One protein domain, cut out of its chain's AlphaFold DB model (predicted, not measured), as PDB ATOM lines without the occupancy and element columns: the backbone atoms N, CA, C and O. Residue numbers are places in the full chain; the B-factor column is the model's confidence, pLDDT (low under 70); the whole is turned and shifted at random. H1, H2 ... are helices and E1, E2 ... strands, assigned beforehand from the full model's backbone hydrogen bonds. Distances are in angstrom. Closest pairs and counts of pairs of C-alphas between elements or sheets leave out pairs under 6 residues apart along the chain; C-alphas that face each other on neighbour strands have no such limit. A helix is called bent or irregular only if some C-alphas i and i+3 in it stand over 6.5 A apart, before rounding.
ATOM      1  N   SER A  27     166.147 170.650 154.471       85.38
ATOM      2  CA  SER A  27     166.924 169.799 153.564       85.38
ATOM      3  C   SER A  27     166.919 168.376 154.099       85.38
ATOM      4  O   SER A  27     167.220 168.192 155.275       85.38
ATOM      5  N   ARG A  28     166.646 167.372 153.262       92.44
ATOM      6  CA  ARG A  28     166.801 165.968 153.680       92.44
ATOM      7  C   ARG A  28     168.249 165.697 154.066       92.44
ATOM      8  O   ARG A  28     168.485 165.197 155.165       92.44
ATOM      9  N   LEU A  29     169.191 166.131 153.222       91.44
ATOM     10  CA  LEU A  29     170.632 165.951 153.414       91.44
ATOM     11  C   LEU A  29     171.109 166.458 154.781       91.44
ATOM     12  O   LEU A  29     171.881 165.774 155.444       91.44
ATOM     13  N   TYR A  30     170.620 167.611 155.244       90.25
ATOM     14  CA  TYR A  30     171.057 168.234 156.506       90.25
ATOM     15  C   TYR A  30     170.015 168.193 157.637       90.25
ATOM     16  O   TYR A  30     170.227 168.811 158.677       90.25
ATOM     17  N   SER A  31     168.907 167.465 157.464       87.88
ATOM     18  CA  SER A  31     167.766 167.454 158.402       87.88
ATOM     19  C   SER A  31     168.111 166.984 159.817       87.88
ATOM     20  O   SER A  31     167.474 167.404 160.777       87.88
ATOM     21  N   GLN A  32     169.111 166.114 159.955       88.94
ATOM     22  CA  GLN A  32     169.537 165.537 161.232       88.94
ATOM     23  C   GLN A  32     170.921 166.033 161.660       88.94
ATOM     24  O   GLN A  32     171.545 165.448 162.549       88.94
ATOM     25  N   LEU A  33     171.438 167.076 161.005       86.25
ATOM     26  CA  LEU A  33     172.752 167.608 161.326       86.25
ATOM     27  C   LEU A  33     172.714 168.211 162.743       86.25
ATOM     28  O   LEU A  33     171.842 169.038 163.017       86.25
ATOM     29  N   PRO A  34     173.638 167.834 163.649       89.56
ATOM     30  CA  PRO A  34     173.704 168.439 164.973       89.56
ATOM     31  C   PRO A  34     173.817 169.961 164.878       89.56
ATOM     32  O   PRO A  34     174.621 170.470 164.096       89.56
ATOM     33  N   GLN A  35     173.041 170.682 165.689       84.62
ATOM     34  CA  GLN A  35     172.972 172.147 165.642       84.62
ATOM     35  C   GLN A  35     174.352 172.811 165.793       84.62
ATOM     36  O   GLN A  35     174.669 173.760 165.082       84.62
ATOM     37  N   ASP A  36     175.210 172.271 166.660       88.69
ATOM     38  CA  ASP A  36     176.567 172.788 166.860       88.69
ATOM     39  C   ASP A  36     177.449 172.623 165.609       88.69
ATOM     40  O   ASP A  36     178.281 173.473 165.294       88.69
ATOM     41  N   LEU A  37     177.257 171.529 164.871       84.50
ATOM     42  CA  LEU A  37     177.962 171.260 163.624       84.50
ATOM     43  C   LEU A  37     177.399 172.106 162.478       84.50
ATOM     44  O   LEU A  37     178.170 172.583 161.647       84.50
ATOM     45  N   TYR A  38     176.084 172.343 162.468       80.88
ATOM     46  CA  TYR A  38     175.416 173.260 161.544       80.88
ATOM     47  C   TYR A  38     175.992 174.677 161.649       80.88
ATOM     48  O   TYR A  38     176.382 175.262 160.641       80.88
ATOM     49  N   GLU A  39     176.135 175.206 162.863       80.94
ATOM     50  CA  GLU A  39     176.721 176.533 163.097       80.94
ATOM     51  C   GLU A  39     178.182 176.603 162.633       80.94
ATOM     52  O   GLU A  39     178.599 177.569 161.987       80.94
ATOM     53  N   LYS A  40     178.955 175.540 162.881       81.50
ATOM     54  CA  LYS A  40     180.351 175.445 162.435       81.50
ATOM     55  C   LYS A  40     180.496 175.319 160.918       81.50
ATOM     56  O   LYS A  40     181.547 175.686 160.407       81.50
ATOM     57  N   MET A  41     179.489 174.862 160.171       78.06
ATOM     58  CA  MET A  41     179.562 174.871 158.700       78.06
ATOM     59  C   MET A  41     179.651 176.291 158.121       78.06
ATOM     60  O   MET A  41     180.224 176.459 157.044       78.06
ATOM     61  N   GLU A  42     179.119 177.298 158.828       71.50
ATOM     62  CA  GLU A  42     179.169 178.702 158.399       71.50
ATOM     63  C   GLU A  42     180.472 179.404 158.807       71.50
ATOM     64  O   GLU A  42     180.909 180.326 158.114       71.50
ATOM     65  N   THR A  43     181.082 179.001 159.928       73.06
ATOM     66  CA  THR A  43     182.191 179.742 160.560       73.06
ATOM     67  C   THR A  43     183.528 179.010 160.563       73.06
ATOM     68  O   THR A  43     184.570 179.656 160.688       73.06
ATOM     69  N   ALA A  44     183.529 177.683 160.433       74.44
ATOM     70  CA  ALA A  44     184.722 176.854 160.531       74.44
ATOM     71  C   ALA A  44     185.109 176.232 159.183       74.44
ATOM     72  O   ALA A  44     184.283 175.948 158.314       74.44
ATOM     73  N   ASN A  45     186.407 175.970 159.025       83.81
ATOM     74  CA  ASN A  45     186.957 175.298 157.851       83.81
ATOM     75  C   ASN A  45     186.699 173.781 157.918       83.81
ATOM     76  O   ASN A  45     187.602 173.019 158.257       83.81
ATOM     77  N   LEU A  46     185.457 173.345 157.685       86.56
ATOM     78  CA  LEU A  46     185.081 171.922 157.730       86.56
ATOM     79  C   LEU A  46     185.111 171.251 156.350       86.56
ATOM     80  O   LEU A  46     185.499 170.092 156.238       86.56
ATOM     81  N   ASN A  47     184.705 171.978 155.309       86.38
ATOM     82  CA  ASN A  47     184.549 171.453 153.953       86.38
ATOM     83  C   ASN A  47     185.842 171.587 153.144       86.38
ATOM     84  O   ASN A  47     186.488 172.631 153.167       86.38
ATOM     85  N   VAL A  48     186.177 170.562 152.361       87.81
ATOM     86  CA  VAL A  48     187.361 170.566 151.492       87.81
ATOM     87  C   VAL A  48     186.957 170.902 150.056       87.81
ATOM     88  O   VAL A  48     186.362 170.079 149.363       87.81
ATOM     89  N   PHE A  49     187.297 172.101 149.584       85.44
ATOM     90  CA  PHE A  49     187.031 172.531 148.207       85.44
ATOM     91  C   PHE A  49     188.281 172.396 147.338       85.44
ATOM     92  O   PHE A  49     189.248 173.139 147.495       85.44
ATOM     93  N   VAL A  50     188.262 171.445 146.400       85.06
ATOM     94  CA  VAL A  50     189.366 171.205 145.456       85.06
ATOM     95  C   VAL A  50     188.799 171.098 144.043       85.06
ATOM     96  O   VAL A  50     188.787 170.041 143.423       85.06
ATOM     97  N   HIS A  51     188.296 172.216 143.527       80.69
ATOM     98  CA  HIS A  51     187.710 172.294 142.191       80.69
ATOM     99  C   HIS A  51     188.196 173.548 141.456       80.69
ATOM    100  O   HIS A  51     188.567 174.547 142.064       80.69
ATOM    101  N   LYS A  52     188.235 173.483 140.119       81.56
ATOM    102  CA  LYS A  52     188.568 174.631 139.250       81.56
ATOM    103  C   LYS A  52     187.321 175.330 138.706       81.56
ATOM    104  O   LYS A  52     187.363 176.516 138.402       81.56
ATOM    105  N   TYR A  53     186.241 174.576 138.550       84.81
ATOM    106  CA  TYR A  53     184.987 175.041 137.980       84.81
ATOM    107  C   TYR A  53     183.896 174.961 139.038       84.81
ATOM    108  O   TYR A  53     183.998 174.174 139.979       84.81
ATOM    109  N   MET A  54     182.873 175.789 138.881       86.62
ATOM    110  CA  MET A  54     181.697 175.784 139.735       86.62
ATOM    111  C   MET A  54     180.479 176.222 138.934       86.62
ATOM    112  O   MET A  54     180.596 176.955 137.950       86.62
ATOM    113  N   TYR A  55     179.308 175.786 139.383       90.88
ATOM    114  CA  TYR A  55     178.043 176.215 138.812       90.88
ATOM    115  C   TYR A  55     177.516 177.416 139.599       90.88
ATOM    116  O   TYR A  55     177.118 177.293 140.760       90.88
ATOM    117  N   HIS A  56     177.565 178.602 138.996       90.06
ATOM    118  CA  HIS A  56     177.095 179.816 139.658       90.06
ATOM    119  C   HIS A  56     175.595 179.747 139.948       90.06
ATOM    120  O   HIS A  56     174.826 179.274 139.113       90.06
ATOM    121  N   ALA A  57     175.193 180.258 141.115       87.62
ATOM    122  CA  ALA A  57     173.810 180.183 141.594       87.62
ATOM    123  C   ALA A  57     172.811 180.770 140.585       87.62
ATOM    124  O   ALA A  57     171.835 180.120 140.237       87.62
ATOM    125  N   GLU A  58     173.135 181.939 140.029       90.56
ATOM    126  CA  GLU A  58     172.330 182.608 139.002       90.56
ATOM    127  C   GLU A  58     172.122 181.738 137.756       90.56
ATOM    128  O   GLU A  58     171.028 181.690 137.208       90.56
ATOM    129  N   ILE A  59     173.154 181.017 137.311       92.50
ATOM    130  CA  ILE A  59     173.015 180.119 136.160       92.50
ATOM    131  C   ILE A  59     172.115 178.942 136.557       92.50
ATOM    132  O   ILE A  59     171.263 178.534 135.774       92.50
ATOM    133  N   PHE A  60     172.271 178.411 137.777       90.31
ATOM    134  CA  PHE A  60     171.526 177.238 138.254       90.31
ATOM    135  C   PHE A  60     170.032 177.517 138.308       90.31
ATOM    136  O   PHE A  60     169.241 176.767 137.746       90.31
ATOM    137  N   GLU A  61     169.669 178.629 138.935       87.38
ATOM    138  CA  GLU A  61     168.287 179.048 139.161       87.38
ATOM    139  C   GLU A  61     167.552 179.364 137.848       87.38
ATOM    140  O   GLU A  61     166.330 179.235 137.784       87.38
ATOM    141  N   ASN A  62     168.288 179.690 136.780       92.75
ATOM    142  CA  ASN A  62     167.741 180.006 135.457       92.75
ATOM    143  C   ASN A  62     167.858 178.863 134.431       92.75
ATOM    144  O   ASN A  62     167.502 179.054 133.268       92.75
ATOM    145  N   THR A  63     168.353 177.683 134.820       94.25
ATOM    146  CA  THR A  63     168.537 176.557 133.889       94.25
ATOM    147  C   THR A  63     167.473 175.486 134.092       94.25
ATOM    148  O   THR A  63     167.522 174.725 135.055       94.25
ATOM    149  N   PHE A  64     166.557 175.357 133.133       92.25
ATOM    150  CA  PHE A  64     165.642 174.217 133.049       92.25
ATOM    151  C   PHE A  64     166.366 172.978 132.474       92.25
ATOM    152  O   PHE A  64     167.150 173.123 131.531       92.25
ATOM    153  N   PRO A  65     166.124 171.755 132.988       92.56
ATOM    154  CA  PRO A  65     165.217 171.409 134.088       92.56
ATOM    155  C   PRO A  65     165.884 171.418 135.477       92.56
ATOM    156  O   PRO A  65     165.287 170.947 136.443       92.56
ATOM    157  N   LEU A  66     167.129 171.893 135.610       90.69
ATOM    158  CA  LEU A  66     167.880 171.826 136.874       90.69
ATOM    159  C   LEU A  66     167.169 172.562 138.012       90.69
ATOM    160  O   LEU A  66     167.056 172.015 139.104       90.69
ATOM    161  N   ASN A  67     166.653 173.760 137.743       88.62
ATOM    162  CA  ASN A  67     165.960 174.585 138.731       88.62
ATOM    163  C   ASN A  67     164.618 174.004 139.219       88.62
ATOM    164  O   ASN A  67     164.169 174.370 140.302       88.62
ATOM    165  N   GLU A  68     163.996 173.098 138.460       91.88
ATOM    166  CA  GLU A  68     162.763 172.403 138.860       91.88
ATOM    167  C   GLU A  68     163.032 171.030 139.483       91.88
ATOM    168  O   GLU A  68     162.279 170.564 140.332       91.88
ATOM    169  N   THR A  69     164.113 170.365 139.077       94.69
ATOM    170  CA  THR A  69     164.414 168.991 139.507       94.69
ATOM    171  C   THR A  69     165.298 168.929 140.747       94.69
ATOM    172  O   THR A  69     165.239 167.949 141.498       94.69
ATOM    173  N   LEU A  70     166.108 169.962 140.987       93.75
ATOM    174  CA  LEU A  70     167.086 170.021 142.063       93.75
ATOM    175  C   LEU A  70     166.892 171.284 142.906       93.75
ATOM    176  O   LEU A  70     166.844 172.407 142.411       93.75
ATOM    177  N   LYS A  71     166.871 171.096 144.219       90.19
ATOM    178  CA  LYS A  71     166.843 172.149 145.227       90.19
ATOM    179  C   LYS A  71     168.255 172.400 145.743       90.19
ATOM    180  O   LYS A  71     168.889 171.506 146.301       90.19
ATOM    181  N   VAL A  72     168.735 173.636 145.625       90.19
ATOM    182  CA  VAL A  72     170.009 174.051 146.235       90.19
ATOM    183  C   VAL A  72     169.880 174.071 147.759       90.19
ATOM    184  O   VAL A  72     168.930 174.636 148.304       90.19
ATOM    185  N   THR A  73     170.845 173.476 148.459       87.50
ATOM    186  CA  THR A  73     170.849 173.370 149.927       87.50
ATOM    187  C   THR A  73     171.953 174.206 150.567       87.50
ATOM    188  O   THR A  73     171.717 174.808 151.613       87.50
ATOM    189  N   THR A  74     173.122 174.347 149.938       87.12
ATOM    190  CA  THR A  74     174.166 175.284 150.390       87.12
ATOM    191  C   THR A  74     174.834 176.002 149.223       87.12
ATOM    192  O   THR A  74     174.818 175.529 148.082       87.12
ATOM    193  N   PHE A  75     175.450 177.144 149.525       86.25
ATOM    194  CA  PHE A  75     176.253 177.914 148.585       86.25
ATOM    195  C   PHE A  75     177.687 178.109 149.064       86.25
ATOM    196  O   PHE A  75     177.916 178.331 150.250       86.25
ATOM    197  N   GLY A  76     178.627 178.138 148.123       82.94
ATOM    198  CA  GLY A  76     179.984 178.634 148.326       82.94
ATOM    199  C   GLY A  76     180.211 179.967 147.610       82.94
ATOM    200  O   GLY A  76     179.343 180.459 146.880       82.94
ATOM    201  N   TYR A  77     181.393 180.546 147.817       83.62
ATOM    202  CA  TYR A  77     181.821 181.789 147.178       83.62
ATOM    203  C   TYR A  77     183.205 181.618 146.563       83.62
ATOM    204  O   TYR A  77     184.124 181.097 147.198       83.62
ATOM    205  N   ASP A  78     183.343 182.019 145.305       80.62
ATOM    206  CA  ASP A  78     184.630 181.965 144.622       80.62
ATOM    207  C   ASP A  78     185.575 183.092 145.073       80.62
ATOM    208  O   ASP A  78     185.241 183.917 145.924       80.62
ATOM    209  N   THR A  79     186.775 183.133 144.494       78.19
ATOM    210  CA  THR A  79     187.785 184.158 144.801       78.19
ATOM    211  C   THR A  79     187.362 185.578 144.421       78.19
ATOM    212  O   THR A  79     187.923 186.533 144.953       78.19
ATOM    213  N   ALA A  80     186.382 185.733 143.529       84.25
ATOM    214  CA  ALA A  80     185.782 187.009 143.154       84.25
ATOM    215  C   ALA A  80     184.529 187.341 143.990       84.25
ATOM    216  O   ALA A  80     183.886 188.365 143.760       84.25
ATOM    217  N   GLY A  81     184.166 186.494 144.959       81.69
ATOM    218  CA  GLY A  81     182.977 186.655 145.792       81.69
ATOM    219  C   GLY A  81     181.666 186.301 145.085       81.69
ATOM    220  O   GLY A  81     180.593 186.610 145.610       81.69
ATOM    221  N   LYS A  82     181.703 185.647 143.919       84.94
ATOM    222  CA  LYS A  82     180.496 185.204 143.216       84.94
ATOM    223  C   LYS A  82     179.977 183.904 143.826       84.94
ATOM    224  O   LYS A  82     180.712 182.938 144.036       84.94
ATOM    225  N   LYS A  83     178.670 183.882 144.090       86.75
ATOM    226  CA  LYS A  83     177.964 182.745 144.687       86.75
ATOM    227  C   LYS A  83     177.903 181.563 143.716       86.75
ATOM    228  O   LYS A  83     177.592 181.735 142.532       86.75
ATOM    229  N   TYR A  84     178.137 180.360 144.220       87.12
ATOM    230  CA  TYR A  84     177.975 179.118 143.468       87.12
ATOM    231  C   TYR A  84     177.311 178.035 144.316       87.12
ATOM    232  O   TYR A  84     177.312 178.106 145.544       87.12
ATOM    233  N   VAL A  85     176.714 177.043 143.660       90.44
ATOM    234  CA  VAL A  85     176.045 175.917 144.324       90.44
ATOM    235  C   VAL A  85     177.094 175.005 144.961       90.44
ATOM    236  O   VAL A  85     177.909 174.422 144.248       90.44
ATOM    237  N   SER A  86     177.092 174.874 146.290       90.12
ATOM    238  CA  SER A  86     178.005 173.961 146.999       90.12
ATOM    239  C   SER A  86     177.348 172.651 147.410       90.12
ATOM    240  O   SER A  86     178.057 171.661 147.576       90.12
ATOM    241  N   SER A  87     176.021 172.609 147.532       92.38
ATOM    242  CA  SER A  87     175.272 171.353 147.574       92.38
ATOM    243  C   SER A  87     173.827 171.516 147.115       92.38
ATOM    244  O   SER A  87     173.271 172.618 147.129       92.38
ATOM    245  N   PHE A  88     173.232 170.406 146.688       93.06
ATOM    246  CA  PHE A  88     171.844 170.308 146.255       93.06
ATOM    247  C   PHE A  88     171.258 168.930 146.590       93.06
ATOM    248  O   PHE A  88     171.983 167.962 146.831       93.06
ATOM    249  N   GLU A  89     169.935 168.837 146.567       94.94
ATOM    250  CA  GLU A  89     169.183 167.585 146.657       94.94
ATOM    251  C   GLU A  89     168.021 167.595 145.656       94.94
ATOM    252  O   GLU A  89     167.512 168.656 145.311       94.94
ATOM    253  N   GLY A  90     167.595 166.432 145.164       95.38
ATOM    254  CA  GLY A  90     166.440 166.333 144.273       95.38
ATOM    255  C   GLY A  90     165.166 166.807 144.966       95.38
ATOM    256  O   GLY A  90     165.005 166.602 146.168       95.38
ATOM    257  N   VAL A  91     164.242 167.424 144.233       92.62
ATOM    258  CA  VAL A  91     162.946 167.820 144.810       92.62
ATOM    259  C   VAL A  91     162.183 166.562 145.237       92.62
ATOM    260  O   VAL A  91     161.993 166.342 146.435       92.62
ATOM    261  N   ASP A  92     161.933 165.666 144.279       92.12
ATOM    262  CA  ASP A  92     161.162 164.429 144.487       92.12
ATOM    263  C   ASP A  92     162.004 163.144 144.388       92.12
ATOM    264  O   ASP A  92     161.498 162.039 144.573       92.12
ATOM    265  N   MET A  93     163.305 163.266 144.100       94.06
ATOM    266  CA  MET A  93     164.215 162.128 143.915       94.06
ATOM    267  C   MET A  93     165.303 162.081 144.999       94.06
ATOM    268  O   MET A  93     165.800 163.138 145.405       94.06
ATOM    269  N   PRO A  94     165.760 160.883 145.422       95.81
ATOM    270  CA  PRO A  94     166.880 160.716 146.352       95.81
ATOM    271  C   PRO A  94     168.236 160.930 145.650       95.81
ATOM    272  O   PRO A  94     169.133 160.091 145.708       95.81
ATOM    273  N   ILE A  95     168.375 162.057 144.949       96.50
ATOM    274  CA  ILE A  95     169.611 162.507 144.305       96.50
ATOM    275  C   ILE A  95     170.225 163.580 145.195       96.50
ATOM    276  O   ILE A  95     169.543 164.524 145.583       96.50
ATOM    277  N   TYR A  96     171.510 163.453 145.505       96.69
ATOM    278  CA  TYR A  96     172.234 164.377 146.374       96.69
ATOM    279  C   TYR A  96     173.568 164.727 145.731       96.69
ATOM    280  O   TYR A  96     174.228 163.859 145.159       96.69
ATOM    281  N   GLY A  97     173.969 165.990 145.823       95.56
ATOM    282  CA  GLY A  97     175.235 166.457 145.278       95.56
ATOM    283  C   GLY A  97     175.917 167.435 146.215       95.56
ATOM    284  O   GLY A  97     175.275 168.312 146.792       95.56
ATOM    285  N   VAL A  98     177.233 167.295 146.341       93.94
ATOM    286  CA  VAL A  98     178.111 168.227 147.052       93.94
ATOM    287  C   VAL A  98     179.272 168.594 146.134       93.94
ATOM    288  O   VAL A  98     179.797 167.746 145.416       93.94
ATOM    289  N   GLN A  99     179.653 169.868 146.121       92.50
ATOM    290  CA  GLN A  99     180.795 170.349 145.343       92.50
ATOM    291  C   GLN A  99     182.113 170.207 146.116       92.50
ATOM    292  O   GLN A  99     183.181 170.151 145.506       92.50
ATOM    293  N   TYR A 100     182.034 170.176 147.450       90.12
ATOM    294  CA  TYR A 100     183.149 169.866 148.339       90.12
ATOM    295  C   TYR A 100     183.363 168.352 148.462       90.12
ATOM    296  O   TYR A 100     182.510 167.556 148.082       90.12
ATOM    297  N   HIS A 101     184.502 167.974 149.033       92.75
ATOM    298  CA  HIS A 101     184.973 166.599 149.159       92.75
ATOM    299  C   HIS A 101     184.905 166.105 150.613       92.75
ATOM    300  O   HIS A 101     185.889 166.256 151.346       92.75
ATOM    301  N   PRO A 102     183.767 165.553 151.073       93.25
ATOM    302  CA  PRO A 102     183.633 165.073 152.449       93.25
ATOM    303  C   PRO A 102     184.601 163.920 152.774       93.25
ATOM    304  O   PRO A 102     185.087 163.802 153.894       93.25
ATOM    305  N   GLU A 103     184.956 163.085 151.804       95.44
ATOM    306  CA  GLU A 103     185.853 161.946 152.006       95.44
ATOM    307  C   GLU A 103     187.263 162.366 152.454       95.44
ATOM    308  O   GLU A 103     187.944 161.641 153.183       95.44
ATOM    309  N   LYS A 104     187.713 163.560 152.054       91.62
ATOM    310  CA  LYS A 104     189.111 163.975 152.222       91.62
ATOM    311  C   LYS A 104     189.504 164.212 153.669       91.62
ATOM    312  O   LYS A 104     190.635 163.903 154.032       91.62
ATOM    313  N   ASN A 105     188.589 164.714 154.499       93.88
ATOM    314  CA  ASN A 105     188.892 165.010 155.898       93.88
ATOM    315  C   ASN A 105     189.367 163.764 156.662       93.88
ATOM    316  O   ASN A 105     190.245 163.880 157.509       93.88
ATOM    317  N   ALA A 106     188.813 162.583 156.369       95.88
ATOM    318  CA  ALA A 106     189.157 161.351 157.079       95.88
ATOM    319  C   ALA A 106     190.271 160.539 156.402       95.88
ATOM    320  O   ALA A 106     190.992 159.813 157.088       95.88
ATOM    321  N   PHE A 107     190.418 160.642 155.076       95.88
ATOM    322  CA  PHE A 107     191.177 159.648 154.308       95.88
ATOM    323  C   PHE A 107     192.357 160.200 153.494       95.88
ATOM    324  O   PHE A 107     193.133 159.407 152.966       95.88
ATOM    325  N   GLU A 108     192.545 161.520 153.388       93.62
ATOM    326  CA  GLU A 108     193.546 162.109 152.482       93.62
ATOM    327  C   GLU A 108     194.540 163.026 153.195       93.62
ATOM    328  O   GLU A 108     194.178 164.091 153.670       93.62
ATOM    329  N   TRP A 109     195.824 162.659 153.188       92.25
ATOM    330  CA  TRP A 109     196.878 163.314 153.988       92.25
ATOM    331  C   TRP A 109     197.930 164.043 153.144       92.25
ATOM    332  O   TRP A 109     199.073 164.241 153.560       92.25
ATOM    333  N   ARG A 110     197.583 164.403 151.905       83.12
ATOM    334  CA  ARG A 110     198.513 165.083 150.998       83.12
ATOM    335  C   ARG A 110     198.828 166.481 151.526       83.12
ATOM    336  O   ARG A 110     197.958 167.345 151.540       83.12
ATOM    337  N   SER A 111     200.097 166.732 151.837       78.94
ATOM    338  CA  SER A 111     200.582 168.024 152.350       78.94
ATOM    339  C   SER A 111     200.359 169.210 151.403       78.94
ATOM    340  O   SER A 111     200.387 170.358 151.836       78.94
ATOM    341  N   SER A 112     200.112 168.952 150.114       79.00
ATOM    342  CA  SER A 112     199.772 169.981 149.128       79.00
ATOM    343  C   SER A 112     198.386 170.601 149.334       79.00
ATOM    344  O   SER A 112     198.093 171.623 148.715       79.00
ATOM    345  N   TYR A 113     197.524 169.991 150.152       74.50
ATOM    346  CA  TYR A 113     196.194 170.502 150.466       74.50
ATOM    347  C   TYR A 113     196.083 170.820 151.957       74.50
ATOM    348  O   TYR A 113     196.428 170.003 152.806       74.50
ATOM    349  N   ALA A 114     195.552 172.000 152.284       80.12
ATOM    350  CA  ALA A 114     195.239 172.382 153.660       80.12
ATOM    351  C   ALA A 114     193.920 171.725 154.114       80.12
ATOM    352  O   ALA A 114     192.898 172.394 154.274       80.12
ATOM    353  N   ILE A 115     193.932 170.398 154.260       85.25
ATOM    354  CA  ILE A 115     192.772 169.614 154.696       85.25
ATOM    355  C   ILE A 115     192.666 169.685 156.222       85.25
ATOM    356  O   ILE A 115     193.640 169.477 156.943       85.25
ATOM    357  N   ASN A 116     191.468 169.994 156.724       88.88
ATOM    358  CA  ASN A 116     191.204 169.972 158.156       88.88
ATOM    359  C   ASN A 116     190.863 168.545 158.609       88.88
ATOM    360  O   ASN A 116     189.841 167.990 158.207       88.88
ATOM    361  N   HIS A 117     191.705 167.991 159.478       93.88
ATOM    362  CA  HIS A 117     191.552 166.661 160.082       93.88
ATOM    363  C   HIS A 117     191.047 166.714 161.535       93.88
ATOM    364  O   HIS A 117     191.083 165.717 162.253       93.88
ATOM    365  N   GLY A 118     190.624 167.889 162.009       94.25
ATOM    366  CA  GLY A 118     190.119 168.088 163.364       94.25
ATOM    367  C   GLY A 118     188.767 167.416 163.609       94.25
ATOM    368  O   GLY A 118     188.024 167.110 162.680       94.25
ATOM    369  N   TYR A 119     188.419 167.244 164.886       96.38
ATOM    370  CA  TYR A 119     187.216 166.530 165.337       96.38
ATOM    371  C   TYR A 119     185.931 166.928 164.588       96.38
ATOM    372  O   TYR A 119     185.255 166.073 164.019       96.38
ATOM    373  N   ASP A 120     185.613 168.224 164.514       91.81
ATOM    374  CA  ASP A 120     184.402 168.684 163.822       91.81
ATOM    375  C   ASP A 120     184.470 168.499 162.300       91.81
ATOM    376  O   ASP A 120     183.450 168.238 161.661       91.81
ATOM    377  N   ALA A 121     185.670 168.567 161.716       90.19
ATOM    378  CA  ALA A 121     185.880 168.345 160.290       90.19
ATOM    379  C   ALA A 121     185.722 166.865 159.902       90.19
ATOM    380  O   ALA A 121     185.413 166.568 158.754       90.19
ATOM    381  N   ILE A 122     185.850 165.942 160.862       96.81
ATOM    382  CA  ILE A 122     185.520 164.518 160.701       96.81
ATOM    383  C   ILE A 122     184.027 164.244 160.938       96.81
ATOM    384  O   ILE A 122     183.443 163.368 160.300       96.81
ATOM    385  N   ARG A 123     183.366 165.002 161.820       96.31
ATOM    386  CA  ARG A 123     181.938 164.795 162.119       96.31
ATOM    387  C   ARG A 123     181.031 165.033 160.918       96.31
ATOM    388  O   ARG A 123     180.091 164.268 160.717       96.31
ATOM    389  N   LEU A 124     181.301 166.070 160.125       89.75
ATOM    390  CA  LEU A 124     180.496 166.389 158.944       89.75
ATOM    391  C   LEU A 124     180.486 165.263 157.895       89.75
ATOM    392  O   LEU A 124     179.399 164.819 157.524       89.75
ATOM    393  N   PRO A 125     181.632 164.744 157.424       94.69
ATOM    394  CA  PRO A 125     181.625 163.658 156.453       94.69
ATOM    395  C   PRO A 125     181.090 162.347 157.018       94.69
ATOM    396  O   PRO A 125     180.395 161.633 156.299       94.69
ATOM    397  N   GLN A 126     181.307 162.060 158.307       96.94
ATOM    398  CA  GLN A 126     180.668 160.914 158.957       96.94
ATOM    399  C   GLN A 126     179.139 161.028 158.920       96.94
ATOM    400  O   GLN A 126     178.451 160.052 158.618       96.94
ATOM    401  N   TYR A 127     178.599 162.214 159.205       95.94
ATOM    402  CA  TYR A 127     177.167 162.480 159.108       95.94
ATOM    403  C   TYR A 127     176.650 162.275 157.675       95.94
ATOM    404  O   TYR A 127     175.663 161.568 157.483       95.94
ATOM    405  N   LEU A 128     177.338 162.825 156.667       95.44
ATOM    406  CA  LEU A 128     176.940 162.695 155.259       95.44
ATOM    407  C   LEU A 128     176.979 161.238 154.779       95.44
ATOM    408  O   LEU A 128     176.061 160.797 154.088       95.44
ATOM    409  N   ALA A 129     177.997 160.474 155.184       97.31
ATOM    410  CA  ALA A 129     178.091 159.048 154.890       97.31
ATOM    411  C   ALA A 129     176.941 158.265 155.541       97.31
ATOM    412  O   ALA A 129     176.279 157.469 154.876       97.31
ATOM    413  N   ASN A 130     176.648 158.530 156.818       97.31
ATOM    414  CA  ASN A 130     175.534 157.894 157.522       97.31
ATOM    415  C   ASN A 130     174.185 158.218 156.866       97.31
ATOM    416  O   ASN A 130     173.364 157.319 156.687       97.31
ATOM    417  N   PHE A 131     173.969 159.479 156.482       96.56
ATOM    418  CA  PHE A 131     172.788 159.904 155.737       96.56
ATOM    419  C   PHE A 131     172.660 159.135 154.417       96.56
ATOM    420  O   PHE A 131     171.624 158.523 154.167       96.56
ATOM    421  N   PHE A 132     173.720 159.099 153.605       97.12
ATOM    422  CA  PHE A 132     173.692 158.425 152.308       97.12
ATOM    423  C   PHE A 132     173.422 156.922 152.444       97.12
ATOM    424  O   PHE A 132     172.558 156.389 151.757       97.12
ATOM    425  N   VAL A 133     174.080 156.241 153.387       97.19
ATOM    426  CA  VAL A 133     173.823 154.814 153.654       97.19
ATOM    427  C   VAL A 133     172.392 154.584 154.165       97.19
ATOM    428  O   VAL A 133     171.784 153.558 153.874       97.19
ATOM    429  N   ASN A 134     171.803 155.528 154.901       97.19
ATOM    430  CA  ASN A 134     170.391 155.437 155.276       97.19
ATOM    431  C   ASN A 134     169.447 155.593 154.075       97.19
ATOM    432  O   ASN A 134     168.412 154.931 154.047       97.19
ATOM    433  N   GLU A 135     169.794 156.408 153.077       96.50
ATOM    434  CA  GLU A 135     169.041 156.487 151.820       96.50
ATOM    435  C   GLU A 135     169.125 155.173 151.032       96.50
ATOM    436  O   GLU A 135     168.100 154.694 150.548       96.50
TER     437      GLU A 135
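Overview. This is residues 27 to 135 of the 155 residues of a protein of Sphingobacteriales bacterium (UniProt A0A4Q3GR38). A small sheet of three strands, E1, E2 and E3, two of them bent, has the short helices H2 and H3 toward one end of the domain and a separate group of helices toward the other. There the long H5 has H4 and H1 near its first residues, and these three helices are not on the sheet. The printed part has 109 residues, with five named helices and three named strands in the order H1 H2 H3 E1 E2 E3 H4 H5. The class is mixed, helices and strands, and the antiparallel sheet runs E1 E2 E3. The whole is compact, with a radius of gyration of the C-alphas of 14.3 A and spans of 39 by 35 by 22 A.

Along the chain. H1 is residues 35 to 43, 13.0 A long, from C-alpha 35 at (172.972, 172.147, 165.642). H2 is residues 57 to 61 and H3 residues 66 to 69. E1, residues 70 to 77, spans 19.5 A and bends by 65 degrees at residue 73; E2, residues 83 to 90, spans 20.1 A and bends by 57 degrees at residue 86. E3 is residues 96 to 98, H4 residues 104 to 107. H5, residues 119 to 135, is 24.8 A long and ends with C-alpha 135 at (169.041, 156.487, 151.820).

Arrangement. The strands form a meander, each the antiparallel neighbour of the one before. In the hairpin E1 and E2, N 71 and O 89 are 2.7 A apart; in the hairpin E2 and E3, N 88 and O 97 are 2.9 A apart, both within hydrogen-bond range. H2 is at the sheet's level, with the closest C-alphas of H2 and E2, Ala 57 and Tyr 84, 4.7 A apart. H3 only grazes the sheet. H2 and H3 only just touch, and only at the corner, with C-alphas 61 and 67 closest at 5.1 A. H5 touches H4 with residues 121 to 125 alone, C-alphas 105 and 122 being closest at 5.9 A. H5 only just touches H1, with 3 pairs of C-alphas within 8 A, the closest Leu 37 and Asp 120 at 6.9 A, at a steep tilt of 63 degrees, opposite ways. Every O i to N i+4 pair is within hydrogen-bond range in H2, but 3 of 5 in H1 and 12 of 13 in H5; H3 and H4 are too short for such a pair.

Size, cuts and confidence. The C-alphas farthest apart, of Phe 64 and Ser 111, are 40.4 A from each other. The printed part has no cut; the links H1 to H2 and H4 to H5 are long. No printed residue is under 70 in pLDDT.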